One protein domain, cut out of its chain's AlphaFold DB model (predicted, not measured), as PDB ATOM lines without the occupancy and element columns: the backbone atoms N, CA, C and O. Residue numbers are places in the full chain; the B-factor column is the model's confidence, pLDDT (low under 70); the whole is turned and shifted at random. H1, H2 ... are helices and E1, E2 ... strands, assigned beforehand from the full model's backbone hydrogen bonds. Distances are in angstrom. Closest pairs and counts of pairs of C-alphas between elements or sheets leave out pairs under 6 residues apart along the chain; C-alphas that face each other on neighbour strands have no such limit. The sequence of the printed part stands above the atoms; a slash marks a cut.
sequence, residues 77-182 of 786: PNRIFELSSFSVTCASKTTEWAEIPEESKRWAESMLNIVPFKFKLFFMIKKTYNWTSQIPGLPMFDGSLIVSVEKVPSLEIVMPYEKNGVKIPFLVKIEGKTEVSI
ATOM      1  N   PRO A  77     136.657 111.418  86.815       73.31
ATOM      2  CA  PRO A  77     137.133 111.144  85.461       73.31
ATOM      3  C   PRO A  77     136.638 112.203  84.464       73.31
ATOM      4  O   PRO A  77     135.491 112.644  84.545       73.31
ATOM      5  N   ASN A  78     137.497 112.608  83.525       71.50
ATOM      6  CA  ASN A  78     137.215 113.610  82.481       71.50
ATOM      7  C   ASN A  78     136.899 115.033  82.980       71.50
ATOM      8  O   ASN A  78     136.437 115.868  82.203       71.50
ATOM      9  N   ARG A  79     137.146 115.340  84.258       77.81
ATOM     10  CA  ARG A  79     137.123 116.718  84.762       77.81
ATOM     11  C   ARG A  79     138.533 117.287  84.740       77.81
ATOM     12  O   ARG A  79     139.483 116.582  85.049       77.81
ATOM     13  N   ILE A  80     138.662 118.548  84.354       82.56
ATOM     14  CA  ILE A  80     139.917 119.301  84.306       82.56
ATOM     15  C   ILE A  80     139.633 120.732  84.756       82.56
ATOM     16  O   ILE A  80     138.519 121.229  84.572       82.56
ATOM     17  N   PHE A  81     140.628 121.398  85.333       87.06
ATOM     18  CA  PHE A  81     140.581 122.845  85.494       87.06
ATOM     19  C   PHE A  81     141.189 123.506  84.266       87.06
ATOM     20  O   PHE A  81     142.305 123.183  83.868       87.06
ATOM     21  N   GLU A  82     140.475 124.466  83.696       85.75
ATOM     22  CA  GLU A  82     141.025 125.386  82.713       85.75
ATOM     23  C   GLU A  82     141.517 126.644  83.426       85.75
ATOM     24  O   GLU A  82     140.789 127.279  84.198       85.75
ATOM     25  N   LEU A  83     142.775 126.988  83.163       85.81
ATOM     26  CA  LEU A  83     143.427 128.182  83.673       85.81
ATOM     27  C   LEU A  83     143.639 129.161  82.525       85.81
ATOM     28  O   LEU A  83     144.292 128.820  81.535       85.81
ATOM     29  N   SER A  84     143.134 130.380  82.697       87.06
ATOM     30  CA  SER A  84     143.326 131.473  81.743       87.06
ATOM     31  C   SER A  84     143.928 132.695  82.404       87.06
ATOM     32  O   SER A  84     143.563 133.061  83.522       87.06
ATOM     33  N   SER A  85     144.859 133.350  81.716       88.12
ATOM     34  CA  SER A  85     145.397 134.625  82.179       88.12
ATOM     35  C   SER A  85     144.389 135.744  81.933       88.12
ATOM     36  O   SER A  85     143.619 135.708  80.977       88.12
ATOM     37  N   PHE A  86     144.384 136.741  82.811       90.25
ATOM     38  CA  PHE A  86     143.545 137.928  82.723       90.25
ATOM     39  C   PHE A  86     144.430 139.160  82.866       90.25
ATOM     40  O   PHE A  86     145.003 139.427  83.931       90.25
ATOM     41  N   SER A  87     144.527 139.933  81.793       90.31
ATOM     42  CA  SER A  87     145.290 141.173  81.760       90.31
ATOM     43  C   SER A  87     144.389 142.358  81.429       90.31
ATOM     44  O   SER A  87     143.360 142.232  80.766       90.31
ATOM     45  N   VAL A  88     144.751 143.518  81.972       91.50
ATOM     46  CA  VAL A  88     144.019 144.771  81.783       91.50
ATOM     47  C   VAL A  88     145.031 145.843  81.438       91.50
ATOM     48  O   VAL A  88     146.029 145.994  82.147       91.50
ATOM     49  N   THR A  89     144.751 146.596  80.383       92.81
ATOM     50  CA  THR A  89     145.511 147.776  79.972       92.81
ATOM     51  C   THR A  89     144.558 148.936  79.699       92.81
ATOM     52  O   THR A  89     143.351 148.748  79.533       92.81
ATOM     53  N   CYS A  90     145.082 150.158  79.691       90.31
ATOM     54  CA  CYS A  90     144.342 151.298  79.162       90.31
ATOM     55  C   CYS A  90     144.153 151.094  77.652       90.31
ATOM     56  O   CYS A  90     145.103 150.696  76.975       90.31
ATOM     57  N   ALA A  91     142.967 151.374  77.112       88.56
ATOM     58  CA  ALA A  91     142.714 151.244  75.677       88.56
ATOM     59  C   ALA A  91     143.307 152.434  74.894       88.56
ATOM     60  O   ALA A  91     142.607 153.132  74.177       88.56
ATOM     61  N   SER A  92     144.613 152.682  75.031       83.69
ATOM     62  CA  SER A  92     145.272 153.907  74.550       83.69
ATOM     63  C   SER A  92     145.235 154.119  73.035       83.69
ATOM     64  O   SER A  92     145.534 155.211  72.561       83.69
ATOM     65  N   LYS A  93     144.874 153.076  72.285       80.94
ATOM     66  CA  LYS A  93     144.745 153.086  70.826       80.94
ATOM     67  C   LYS A  93     143.330 153.424  70.338       80.94
ATOM     68  O   LYS A  93     143.136 153.490  69.129       80.94
ATOM     69  N   THR A  94     142.343 153.590  71.222       79.44
ATOM     70  CA  THR A  94     140.974 153.948  70.816       79.44
ATOM     71  C   THR A  94     140.820 155.460  70.677       79.44
ATOM     72  O   THR A  94     141.456 156.231  71.397       79.44
ATOM     73  N   THR A  95     139.946 155.893  69.768       79.88
ATOM     74  CA  THR A  95     139.573 157.309  69.604       79.88
ATOM     75  C   THR A  95     138.998 157.888  70.899       79.88
ATOM     76  O   THR A  95     139.375 158.976  71.314       79.88
ATOM     77  N   GLU A  96     138.195 157.094  71.607       81.75
ATOM     78  CA  GLU A  96     137.616 157.419  72.915       81.75
ATOM     79  C   GLU A  96     138.675 157.758  73.977       81.75
ATOM     80  O   GLU A  96     138.431 158.594  74.838       81.75
ATOM     81  N   TRP A  97     139.860 157.133  73.941       85.50
ATOM     82  CA  TRP A  97     140.925 157.424  74.907       85.50
ATOM     83  C   TRP A  97     141.557 158.801  74.691       85.50
ATOM     84  O   TRP A  97     141.978 159.443  75.659       85.50
ATOM     85  N   ALA A  98     141.628 159.268  73.441       84.06
ATOM     86  CA  ALA A  98     142.207 160.567  73.111       84.06
ATOM     87  C   ALA A  98     141.426 161.722  73.763       84.06
ATOM     88  O   ALA A  98     142.036 162.692  74.210       84.06
ATOM     89  N   GLU A  99     140.107 161.565  73.896       85.69
ATOM     90  CA  GLU A  99     139.175 162.569  74.426       85.69
ATOM     91  C   GLU A  99     139.098 162.595  75.966       85.69
ATOM     92  O   GLU A  99     138.446 163.460  76.553       85.69
ATOM     93  N   ILE A 100     139.776 161.670  76.658       89.62
ATOM     94  CA  ILE A 100     139.713 161.577  78.123       89.62
ATOM     95  C   ILE A 100     140.598 162.641  78.787       89.62
ATOM     96  O   ILE A 100     141.770 162.775  78.426       89.62
ATOM     97  N   PRO A 101     140.104 163.332  79.834       91.31
ATOM     98  CA  PRO A 101     140.917 164.256  80.621       91.31
ATOM     99  C   PRO A 101     142.176 163.593  81.207       91.31
ATOM    100  O   PRO A 101     142.113 162.481  81.736       91.31
ATOM    101  N   GLU A 102     143.313 164.294  81.203       86.31
ATOM    102  CA  GLU A 102     144.599 163.750  81.682       86.31
ATOM    103  C   GLU A 102     144.567 163.251  83.135       86.31
ATOM    104  O   GLU A 102     145.194 162.247  83.476       86.31
ATOM    105  N   GLU A 103     143.786 163.892  84.006       83.75
ATOM    106  CA  GLU A 103     143.592 163.421  85.383       83.75
ATOM    107  C   GLU A 103     142.937 162.026  85.429       83.75
ATOM    108  O   GLU A 103     143.360 161.149  86.191       83.75
ATOM    109  N   SER A 104     141.947 161.788  84.565       86.62
ATOM    110  CA  SER A 104     141.266 160.498  84.426       86.62
ATOM    111  C   SER A 104     142.181 159.428  83.827       86.62
ATOM    112  O   SER A 104     142.117 158.278  84.270       86.62
ATOM    113  N   LYS A 105     143.080 159.793  82.899       88.00
ATOM    114  CA  LYS A 105     144.107 158.883  82.358       88.00
ATOM    115  C   LYS A 105     145.105 158.449  83.433       88.00
ATOM    116  O   LYS A 105     145.283 157.252  83.650       88.00
ATOM    117  N   ARG A 106     145.675 159.399  84.187       83.75
ATOM    118  CA  ARG A 106     146.589 159.106  85.313       83.75
ATOM    119  C   ARG A 106     145.929 158.226  86.368       83.75
ATOM    120  O   ARG A 106     146.540 157.293  86.894       83.75
ATOM    121  N   TRP A 107     144.662 158.503  86.677       87.06
ATOM    122  CA  TRP A 107     143.890 157.638  87.558       87.06
ATOM    123  C   TRP A 107     143.769 156.224  86.979       87.06
ATOM    124  O   TRP A 107     144.064 155.266  87.691       87.06
ATOM    125  N   ALA A 108     143.385 156.075  85.710       86.88
ATOM    126  CA  ALA A 108     143.210 154.775  85.065       86.88
ATOM    127  C   ALA A 108     144.489 153.924  85.113       86.88
ATOM    128  O   ALA A 108     144.437 152.763  85.522       86.88
ATOM    129  N   GLU A 109     145.644 154.520  84.813       87.19
ATOM    130  CA  GLU A 109     146.954 153.865  84.916       87.19
ATOM    131  C   GLU A 109     147.255 153.395  86.347       87.19
ATOM    132  O   GLU A 109     147.691 152.260  86.563       87.19
ATOM    133  N   SER A 110     146.945 154.223  87.352       82.94
ATOM    134  CA  SER A 110     147.126 153.856  88.763       82.94
ATOM    135  C   SER A 110     146.262 152.654  89.184       82.94
ATOM    136  O   SER A 110     146.663 151.866  90.048       82.94
ATOM    137  N   MET A 111     145.101 152.468  88.544       83.88
ATOM    138  CA  MET A 111     144.155 151.393  88.850       83.88
ATOM    139  C   MET A 111     144.565 150.034  88.276       83.88
ATOM    140  O   MET A 111     144.152 149.009  88.823       83.88
ATOM    141  N   LEU A 112     145.408 149.984  87.235       83.38
ATOM    142  CA  LEU A 112     145.827 148.730  86.590       83.38
ATOM    143  C   LEU A 112     146.520 147.759  87.559       83.38
ATOM    144  O   LEU A 112     146.430 146.542  87.402       83.38
ATOM    145  N   ASN A 113     147.150 148.277  88.615       77.81
ATOM    146  CA  ASN A 113     147.812 147.474  89.647       77.81
ATOM    147  C   ASN A 113     146.904 147.139  90.849       77.81
ATOM    148  O   ASN A 113     147.306 146.428  91.778       77.81
ATOM    149  N   ILE A 114     145.658 147.619  90.849       77.12
ATOM    150  CA  ILE A 114     144.703 147.464  91.947       77.12
ATOM    151  C   ILE A 114     143.782 146.274  91.655       77.12
ATOM    152  O   ILE A 114     142.808 146.364  90.921       77.12
ATOM    153  N   VAL A 115     144.035 145.119  92.270       76.38
ATOM    154  CA  VAL A 115     143.212 143.917  92.010       76.38
ATOM    155  C   VAL A 115     141.730 144.062  92.352       76.38
ATOM    156  O   VAL A 115     140.940 143.530  91.587       76.38
ATOM    157  N   PRO A 116     141.282 144.779  93.406       81.50
ATOM    158  CA  PRO A 116     139.852 145.054  93.571       81.50
ATOM    159  C   PRO A 116     139.199 145.691  92.336       81.50
ATOM    160  O   PRO A 116     138.031 145.437  92.063       81.50
ATOM    161  N   PHE A 117     139.952 146.486  91.572       84.75
ATOM    162  CA  PHE A 117     139.489 147.048  90.310       84.75
ATOM    163  C   PHE A 117     139.443 146.001  89.197       84.75
ATOM    164  O   PHE A 117     138.409 145.861  88.549       84.75
ATOM    165  N   LYS A 118     140.485 145.174  89.057       88.25
ATOM    166  CA  LYS A 118     140.448 144.017  88.147       88.25
ATOM    167  C   LYS A 118     139.278 143.076  88.453       88.25
ATOM    168  O   LYS A 118     138.632 142.604  87.531       88.25
ATOM    169  N   PHE A 119     138.957 142.851  89.732       85.81
ATOM    170  CA  PHE A 119     137.774 142.093  90.145       85.81
ATOM    171  C   PHE A 119     136.489 142.731  89.627       85.81
ATOM    172  O   PHE A 119     135.643 142.009  89.116       85.81
ATOM    173  N   LYS A 120     136.333 144.060  89.730       87.81
ATOM    174  CA  LYS A 120     135.161 144.753  89.172       87.81
ATOM    175  C   LYS A 120     135.038 144.510  87.668       87.81
ATOM    176  O   LYS A 120     133.968 144.110  87.231       87.81
ATOM    177  N   LEU A 121     136.122 144.691  86.909       89.06
ATOM    178  CA  LEU A 121     136.127 144.449  85.461       89.06
ATOM    179  C   LEU A 121     135.809 142.986  85.127       89.06
ATOM    180  O   LEU A 121     134.949 142.721  84.293       89.06
ATOM    181  N   PHE A 122     136.425 142.038  85.836       88.38
ATOM    182  CA  PHE A 122     136.113 140.616  85.705       88.38
ATOM    183  C   PHE A 122     134.633 140.326  85.996       88.38
ATOM    184  O   PHE A 122     133.994 139.617  85.231       88.38
ATOM    185  N   PHE A 123     134.054 140.897  87.059       86.81
ATOM    186  CA  PHE A 123     132.631 140.732  87.375       86.81
ATOM    187  C   PHE A 123     131.714 141.350  86.319       86.81
ATOM    188  O   PHE A 123     130.669 140.771  86.028       86.81
ATOM    189  N   MET A 124     132.094 142.492  85.738       87.06
ATOM    190  CA  MET A 124     131.362 143.091  84.622       87.06
ATOM    191  C   MET A 124     131.356 142.143  83.423       87.06
ATOM    192  O   MET A 124     130.280 141.787  82.965       87.06
ATOM    193  N   ILE A 125     132.522 141.648  82.992       86.50
ATOM    194  CA  ILE A 125     132.641 140.682  81.884       86.50
ATOM    195  C   ILE A 125     131.838 139.417  82.183       86.50
ATOM    196  O   ILE A 125     131.008 138.997  81.384       86.50
ATOM    197  N   LYS A 126     132.016 138.850  83.378       83.44
ATOM    198  CA  LYS A 126     131.299 137.657  83.832       83.44
ATOM    199  C   LYS A 126     129.777 137.817  83.731       83.44
ATOM    200  O   LYS A 126     129.093 136.866  83.360       83.44
ATOM    201  N   LYS A 127     129.256 139.007  84.057       83.50
ATOM    202  CA  LYS A 127     127.831 139.344  83.937       83.50
ATOM    203  C   LYS A 127     127.420 139.532  82.474       83.50
ATOM    204  O   LYS A 127     126.420 138.953  82.070       83.50
ATOM    205  N   THR A 128     128.187 140.300  81.698       83.56
ATOM    206  CA  THR A 128     127.911 140.586  80.280       83.56
ATOM    207  C   THR A 128     127.834 139.312  79.442       83.56
ATOM    208  O   THR A 128     126.925 139.171  78.635       83.56
ATOM    209  N   TYR A 129     128.738 138.358  79.671       79.12
ATOM    210  CA  TYR A 129     128.798 137.092  78.930       79.12
ATOM    211  C   TYR A 129     128.070 135.932  79.620       79.12
ATOM    212  O   TYR A 129     128.195 134.786  79.197       79.12
ATOM    213  N   ASN A 130     127.330 136.211  80.698       77.31
ATOM    214  CA  ASN A 130     126.559 135.232  81.463       77.31
ATOM    215  C   ASN A 130     127.323 133.934  81.805       77.31
ATOM    216  O   ASN A 130     126.761 132.841  81.794       77.31
ATOM    217  N   TRP A 131     128.603 134.034  82.176       76.12
ATOM    218  CA  TRP A 131     129.434 132.869  82.525       76.12
ATOM    219  C   TRP A 131     129.002 132.145  83.811       76.12
ATOM    220  O   TRP A 131     129.692 131.249  84.281       76.12
ATOM    221  N   THR A 132     127.907 132.573  84.441       64.31
ATOM    222  CA  THR A 132     127.470 132.096  85.761       64.31
ATOM    223  C   THR A 132     126.254 131.174  85.697       64.31
ATOM    224  O   THR A 132     125.622 130.946  86.723       64.31
ATOM    225  N   SER A 133     125.900 130.661  84.520       57.12
ATOM    226  CA  SER A 133     124.633 129.957  84.314       57.12
ATOM    227  C   SER A 133     124.627 128.488  84.760       57.12
ATOM    228  O   SER A 133     123.556 128.001  85.103       57.12
ATOM    229  N   GLN A 134     125.777 127.795  84.817       56.84
ATOM    230  CA  GLN A 134     125.820 126.347  85.110       56.84
ATOM    231  C   GLN A 134     126.431 125.981  86.475       56.84
ATOM    232  O   GLN A 134     125.899 125.108  87.158       56.84
ATOM    233  N   ILE A 135     127.501 126.659  86.924       62.16
ATOM    234  CA  ILE A 135     128.177 126.338  88.199       62.16
ATOM    235  C   ILE A 135     128.334 127.587  89.089       62.16
ATOM    236  O   ILE A 135     129.164 128.464  88.806       62.16
ATOM    237  N   PRO A 136     127.590 127.685  90.210       64.56
ATOM    238  CA  PRO A 136     127.672 128.817  91.125       64.56
ATOM    239  C   PRO A 136     129.089 129.051  91.661       64.56
ATOM    240  O   PRO A 136     129.668 128.240  92.377       64.56
ATOM    241  N   GLY A 137     129.644 130.226  91.367       63.31
ATOM    242  CA  GLY A 137     130.955 130.636  91.870       63.31
ATOM    243  C   GLY A 137     132.119 130.411  90.911       63.31
ATOM    244  O   GLY A 137     133.158 131.021  91.157       63.31
ATOM    245  N   LEU A 138     131.931 129.680  89.809       71.31
ATOM    246  CA  LEU A 138     132.876 129.619  88.691       71.31
ATOM    247  C   LEU A 138     132.413 130.502  87.516       71.31
ATOM    248  O   LEU A 138     131.254 130.926  87.497       71.31
ATOM    249  N   PRO A 139     133.322 130.915  86.620       77.12
ATOM    250  CA  PRO A 139     134.774 130.894  86.813       77.12
ATOM    251  C   PRO A 139     135.202 131.758  88.022       77.12
ATOM    252  O   PRO A 139     134.514 132.727  88.386       77.12
ATOM    253  N   MET A 140     136.292 131.357  88.683       77.81
ATOM    254  CA  MET A 140     136.920 132.026  89.831       77.81
ATOM    255  C   MET A 140     138.120 132.851  89.371       77.81
ATOM    256  O   MET A 140     138.737 132.531  88.368       77.81
ATOM    257  N   PHE A 141     138.446 133.917  90.100       81.62
ATOM    258  CA  PHE A 141     139.470 134.881  89.701       81.62
ATOM    259  C   PHE A 141     140.266 135.360  90.913       81.62
ATOM    260  O   PHE A 141     139.680 135.590  91.974       81.62
ATOM    261  N   ASP A 142     141.579 135.529  90.763       76.12
ATOM    262  CA  ASP A 142     142.480 135.952  91.847       76.12
ATOM    263  C   ASP A 142     143.076 137.364  91.675       76.12
ATOM    264  O   ASP A 142     143.713 137.903  92.588       76.12
ATOM    265  N   GLY A 143     142.825 137.995  90.524       78.50
ATOM    266  CA  GLY A 143     143.440 139.257  90.114       78.50
ATOM    267  C   GLY A 143     144.309 139.160  88.860       78.50
ATOM    268  O   GLY A 143     144.600 140.194  88.259       78.50
ATOM    269  N   SER A 144     144.698 137.955  88.457       81.56
ATOM    270  CA  SER A 144     145.529 137.691  87.275       81.56
ATOM    271  C   SER A 144     145.168 136.404  86.544       81.56
ATOM    272  O   SER A 144     145.452 136.290  85.357       81.56
ATOM    273  N   LEU A 145     144.562 135.446  87.231       83.62
ATOM    274  CA  LEU A 145     144.313 134.110  86.726       83.62
ATOM    275  C   LEU A 145     142.858 133.729  86.988       83.62
ATOM    276  O   LEU A 145     142.313 133.956  88.073       83.62
ATOM    277  N   ILE A 146     142.233 133.197  85.947       85.81
ATOM    278  CA  ILE A 146     140.880 132.671  85.941       85.81
ATOM    279  C   ILE A 146     140.971 131.153  86.040       85.81
ATOM    280  O   ILE A 146     141.671 130.529  85.250       85.81
ATOM    281  N   VAL A 147     140.247 130.578  86.995       84.25
ATOM    282  CA  VAL A 147     140.075 129.134  87.159       84.25
ATOM    283  C   VAL A 147     138.647 128.781  86.771       84.25
ATOM    284  O   VAL A 147     137.698 129.344  87.324       84.25
ATOM    285  N   SER A 148     138.484 127.840  85.854       84.31
ATOM    286  CA  SER A 148     137.185 127.348  85.403       84.31
ATOM    287  C   SER A 148     137.185 125.827  85.280       84.31
ATOM    288  O   SER A 148     138.240 125.208  85.225       84.31
ATOM    289  N   VAL A 149     135.998 125.230  85.251       79.75
ATOM    290  CA  VAL A 149     135.791 123.801  84.933       79.75
ATOM    291  C   VAL A 149     135.208 123.649  83.519       79.75
ATOM    292  O   VAL A 149     135.223 122.572  82.934       79.75
ATOM    293  N   GLU A 150     134.730 124.755  82.945       76.94
ATOM    294  CA  GLU A 150     134.263 124.873  81.565       76.94
ATOM    295  C   GLU A 150     135.173 125.813  80.774       76.94
ATOM    296  O   GLU A 150     135.794 126.716  81.348       76.94
ATOM    297  N   LYS A 151     135.216 125.630  79.452       73.25
ATOM    298  CA  LYS A 151     136.057 126.436  78.564       73.25
ATOM    299  C   LYS A 151     135.669 127.910  78.636       73.25
ATOM    300  O   LYS A 151     134.559 128.279  78.258       73.25
ATOM    301  N   VAL A 152     136.602 128.762  79.059       79.12
ATOM    302  CA  VAL A 152     136.426 130.220  79.008       79.12
ATOM    303  C   VAL A 152     136.921 130.690  77.639       79.12
ATOM    304  O   VAL A 152     138.024 130.318  77.232       79.12
ATOM    305  N   PRO A 153     136.134 131.443  76.855       79.12
ATOM    306  CA  PRO A 153     136.596 131.909  75.552       79.12
ATOM    307  C   PRO A 153     137.785 132.859  75.717       79.12
ATOM    308  O   PRO A 153     137.805 133.688  76.629       79.12
ATOM    309  N   SER A 154     138.759 132.755  74.810       86.44
ATOM    310  CA  SER A 154     139.760 133.808  74.663       86.44
ATOM    311  C   SER A 154     139.043 135.074  74.210       86.44
ATOM    312  O   SER A 154     138.235 135.031  73.281       86.44
ATOM    313  N   LEU A 155     139.301 136.185  74.889       87.31
ATOM    314  CA  LEU A 155     138.593 137.439  74.658       87.31
ATOM    315  C   LEU A 155     139.574 138.595  74.666       87.31
ATOM    316  O   LEU A 155     140.428 138.685  75.542       87.31
ATOM    317  N   GLU A 156     139.376 139.518  73.740       91.56
ATOM    318  CA  GLU A 156     139.984 140.837  73.760       91.56
ATOM    319  C   GLU A 156     138.852 141.850  73.604       91.56
ATOM    320  O   GLU A 156     138.231 141.944  72.549       91.56
ATOM    321  N   ILE A 157     138.514 142.541  74.694       90.69
ATOM    322  CA  ILE A 157     137.359 143.438  74.747       90.69
ATOM    323  C   ILE A 157     137.721 144.766  75.399       90.69
ATOM    324  O   ILE A 157     138.399 144.818  76.426       90.69
ATOM    325  N   VAL A 158     137.211 145.851  74.821       91.12
ATOM    326  CA  VAL A 158     137.233 147.175  75.438       91.12
ATOM    327  C   VAL A 158     136.022 147.313  76.360       91.12
ATOM    328  O   VAL A 158     134.875 147.276  75.925       91.12
ATOM    329  N   MET A 159     136.285 147.457  77.655       89.38
ATOM    330  CA  MET A 159     135.285 147.608  78.707       89.38
ATOM    331  C   MET A 159     135.241 149.066  79.180       89.38
ATOM    332  O   MET A 159     136.212 149.526  79.791       89.38
ATOM    333  N   PRO A 160     134.134 149.798  78.966       89.19
ATOM    334  CA  PRO A 160     133.987 151.142  79.504       89.19
ATOM    335  C   PRO A 160     133.734 151.086  81.017       89.19
ATOM    336  O   PRO A 160     132.838 150.384  81.491       89.19
ATOM    337  N   TYR A 161     134.511 151.846  81.786       89.62
ATOM    338  CA  TYR A 161     134.320 152.042  83.221       89.62
ATOM    339  C   TYR A 161     133.953 153.500  83.495       89.62
ATOM    340  O   TYR A 161     134.732 154.408  83.206       89.62
ATOM    341  N   GLU A 162     132.777 153.728  84.072       88.81
ATOM    342  CA  GLU A 162     132.304 155.074  84.381       88.81
ATOM    343  C   GLU A 162     132.853 155.568  85.726       88.81
ATOM    344  O   GLU A 162     132.733 154.903  86.762       88.81
ATOM    345  N   LYS A 163     133.454 156.758  85.715       82.44
ATOM    346  CA  LYS A 163     133.920 157.460  86.911       82.44
ATOM    347  C   LYS A 163     133.610 158.946  86.786       82.44
ATOM    348  O   LYS A 163     134.102 159.596  85.872       82.44
ATOM    349  N   ASN A 164     132.859 159.492  87.744       84.81
ATOM    350  CA  ASN A 164     132.498 160.915  87.792       84.81
ATOM    351  C   ASN A 164     131.898 161.424  86.461       84.81
ATOM    352  O   ASN A 164     132.245 162.506  86.004       84.81
ATOM    353  N   GLY A 165     131.058 160.611  85.809       84.50
ATOM    354  CA  GLY A 165     130.458 160.920  84.504       84.50
ATOM    355  C   GLY A 165     131.374 160.722  83.287       84.50
ATOM    356  O   GLY A 165     130.906 160.836  82.160       84.50
ATOM    357  N   VAL A 166     132.654 160.378  83.476       88.00
ATOM    358  CA  VAL A 166     133.593 160.071  82.384       88.00
ATOM    359  C   VAL A 166     133.648 158.560  82.158       88.00
ATOM    360  O   VAL A 166     133.928 157.799  83.089       88.00
ATOM    361  N   LYS A 167     133.417 158.109  80.919       90.06
ATOM    362  CA  LYS A 167     133.578 156.703  80.517       90.06
ATOM    363  C   LYS A 167     135.014 156.457  80.068       90.06
ATOM    364  O   LYS A 167     135.460 157.014  79.075       90.06
ATOM    365  N   ILE A 168     135.732 155.620  80.807       92.25
ATOM    366  CA  ILE A 168     137.141 155.315  80.554       92.25
ATOM    367  C   ILE A 168     137.249 153.896  79.974       92.25
ATOM    368  O   ILE A 168     136.849 152.952  80.661       92.25
ATOM    369  N   PRO A 169     137.772 153.703  78.749       92.75
ATOM    370  CA  PRO A 169     137.881 152.399  78.116       92.75
ATOM    371  C   PRO A 169     139.115 151.637  78.624       92.75
ATOM    372  O   PRO A 169     140.255 152.104  78.539       92.75
ATOM    373  N   PHE A 170     138.889 150.428  79.134       93.06
ATOM    374  CA  PHE A 170     139.935 149.485  79.529       93.06
ATOM    375  C   PHE A 170     139.950 148.297  78.577       93.06
ATOM    376  O   PHE A 170     138.940 147.620  78.419       93.06
ATOM    377  N   LEU A 171     141.102 148.005  77.983       93.06
ATOM    378  CA  LEU A 171     141.291 146.801  77.187       93.06
ATOM    379  C   LEU A 171     141.548 145.624  78.127       93.06
ATOM    380  O   LEU A 171     142.565 145.581  78.825       93.06
ATOM    381  N   VAL A 172     140.618 144.678  78.147       92.25
ATOM    382  CA  VAL A 172     140.729 143.433  78.900       92.25
ATOM    383  C   VAL A 172     141.030 142.295  77.937       92.25
ATOM    384  O   VAL A 172     140.292 142.078  76.977       92.25
ATOM    385  N   LYS A 173     142.104 141.559  78.222       92.06
ATOM    386  CA  LYS A 173     142.532 140.379  77.471       92.06
ATOM    387  C   LYS A 173     142.477 139.144  78.357       92.06
ATOM    388  O   LYS A 173     142.985 139.157  79.484       92.06
ATOM    389  N   ILE A 174     141.878 138.085  77.831       89.38
ATOM    390  CA  ILE A 174     141.829 136.754  78.429       89.38
ATOM    391  C   ILE A 174     142.475 135.796  77.448       89.38
ATOM    392  O   ILE A 174     141.948 135.556  76.362       89.38
ATOM    393  N   GLU A 175     143.643 135.298  77.827       84.88
ATOM    394  CA  GLU A 175     144.548 134.574  76.939       84.88
ATOM    395  C   GLU A 175     145.228 133.427  77.694       84.88
ATOM    396  O   GLU A 175     145.329 133.442  78.924       84.88
ATOM    397  N   GLY A 176     145.731 132.439  76.955       67.38
ATOM    398  CA  GLY A 176     146.363 131.250  77.522       67.38
ATOM    399  C   GLY A 176     145.330 130.257  78.049       67.38
ATOM    400  O   GLY A 176     144.451 130.599  78.835       67.38
ATOM    401  N   LYS A 177     145.429 129.011  77.594       71.38
ATOM    402  CA  LYS A 177     144.638 127.898  78.116       71.38
ATOM    403  C   LYS A 177     145.615 126.848  78.583       71.38
ATOM    404  O   LYS A 177     146.313 126.246  77.772       71.38
ATOM    405  N   THR A 178     145.719 126.679  79.891       80.12
ATOM    406  CA  THR A 178     146.416 125.528  80.456       80.12
ATOM    407  C   THR A 178     145.388 124.665  81.152       80.12
ATOM    408  O   THR A 178     144.736 125.105  82.096       80.12
ATOM    409  N   GLU A 179     145.237 123.444  80.660       83.88
ATOM    410  CA  GLU A 179     144.440 122.425  81.321       83.88
ATOM    411  C   GLU A 179     145.286 121.806  82.429       83.88
ATOM    412  O   GLU A 179     146.429 121.403  82.206       83.88
ATOM    413  N   VAL A 180     144.745 121.775  83.641       82.06
ATOM    414  CA  VAL A 180     145.420 121.205  84.802       82.06
ATOM    415  C   VAL A 180     144.483 120.232  85.498       82.06
ATOM    416  O   VAL A 180     143.323 120.527  85.790       82.06
ATOM    417  N   SER A 181     145.006 119.044  85.761       80.75
ATOM    418  CA  SER A 181     144.316 117.926  86.389       80.75
ATOM    419  C   SER A 181     145.168 117.358  87.519       80.75
ATOM    420  O   SER A 181     146.372 117.617  87.591       80.75
ATOM    421  N   ILE A 182     144.556 116.583  88.420       77.69
ATOM    422  CA  ILE A 182     145.324 115.802  89.394       77.69
ATOM    423  C   ILE A 182     146.191 114.802  88.627       77.69
ATOM    424  O   ILE A 182     145.695 113.822  88.075       77.69
TER     425      ILE A 182
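AT A GLANCE: This is residues 77 to 182 of the 786 residues of the protein "Argonaute" of Naegleria gruberi (UniProt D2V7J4). A long, strongly twisted sheet of four strands, E2 E1 E4 E3 and antiparallel throughout, curls like part of a barrel round H3; H2 covers the same face near one end, where H1 only grazes the sheet. The printed part has 106 residues, with three named helices and four named strands in the order E1, H1, H2, H3, E2, E3, E4. It is mixed, helices and strands, in two layers: H2 and H3 on one face of the sheet. It is only just compact, close to loose, with a radius of gyration of the C-alphas of 15.2 A, and a rod spanning 53 by 22 by 22 A.

HOW THE PARTS SIT: Start at E1, residues 81 to 90, an inner strand: N 84 is 2.9 A from O 146 of its neighbour E2, residues 145 to 148, and N 87 is 2.9 A from O 173 of its neighbour E4, residues 166 to 180. E3, residues 155 to 163, forms a hairpin with E4, with N 159 and O 170 2.8 A apart. H2, residues 102 to 111, lies over E4 at a height over the sheet of 9.0 A; their closest C-alphas, Ala 108 and Ile 168, are 7.6 A apart. The closest C-alphas of H3, residues 115 to 128, and E3 are Leu 121 and Met 159, 7.5 A apart. H2 and H3 have every O i to N i+4 pair within hydrogen-bond range; H1, residues 95 to 98, is too short for one.

IN THESE COORDINATES: Find C-alpha 81 at (140.581, 122.845, 85.494), where E1 begins its 29.4 A. H3 runs 19.6 A and E3 23.9 A. E4 runs 40.7 A, bends by 52 degrees at residue 177 and ends at C-alpha 180, (145.420, 121.205, 84.802).

THE WHOLE: The farthest C-alphas, Pro 77 and Pro 101, are 53.5 A apart. The printed part has no cut; the link from H3 to E2 is long. Look for pLDDT under 70 at residues 132 to 137 and 176.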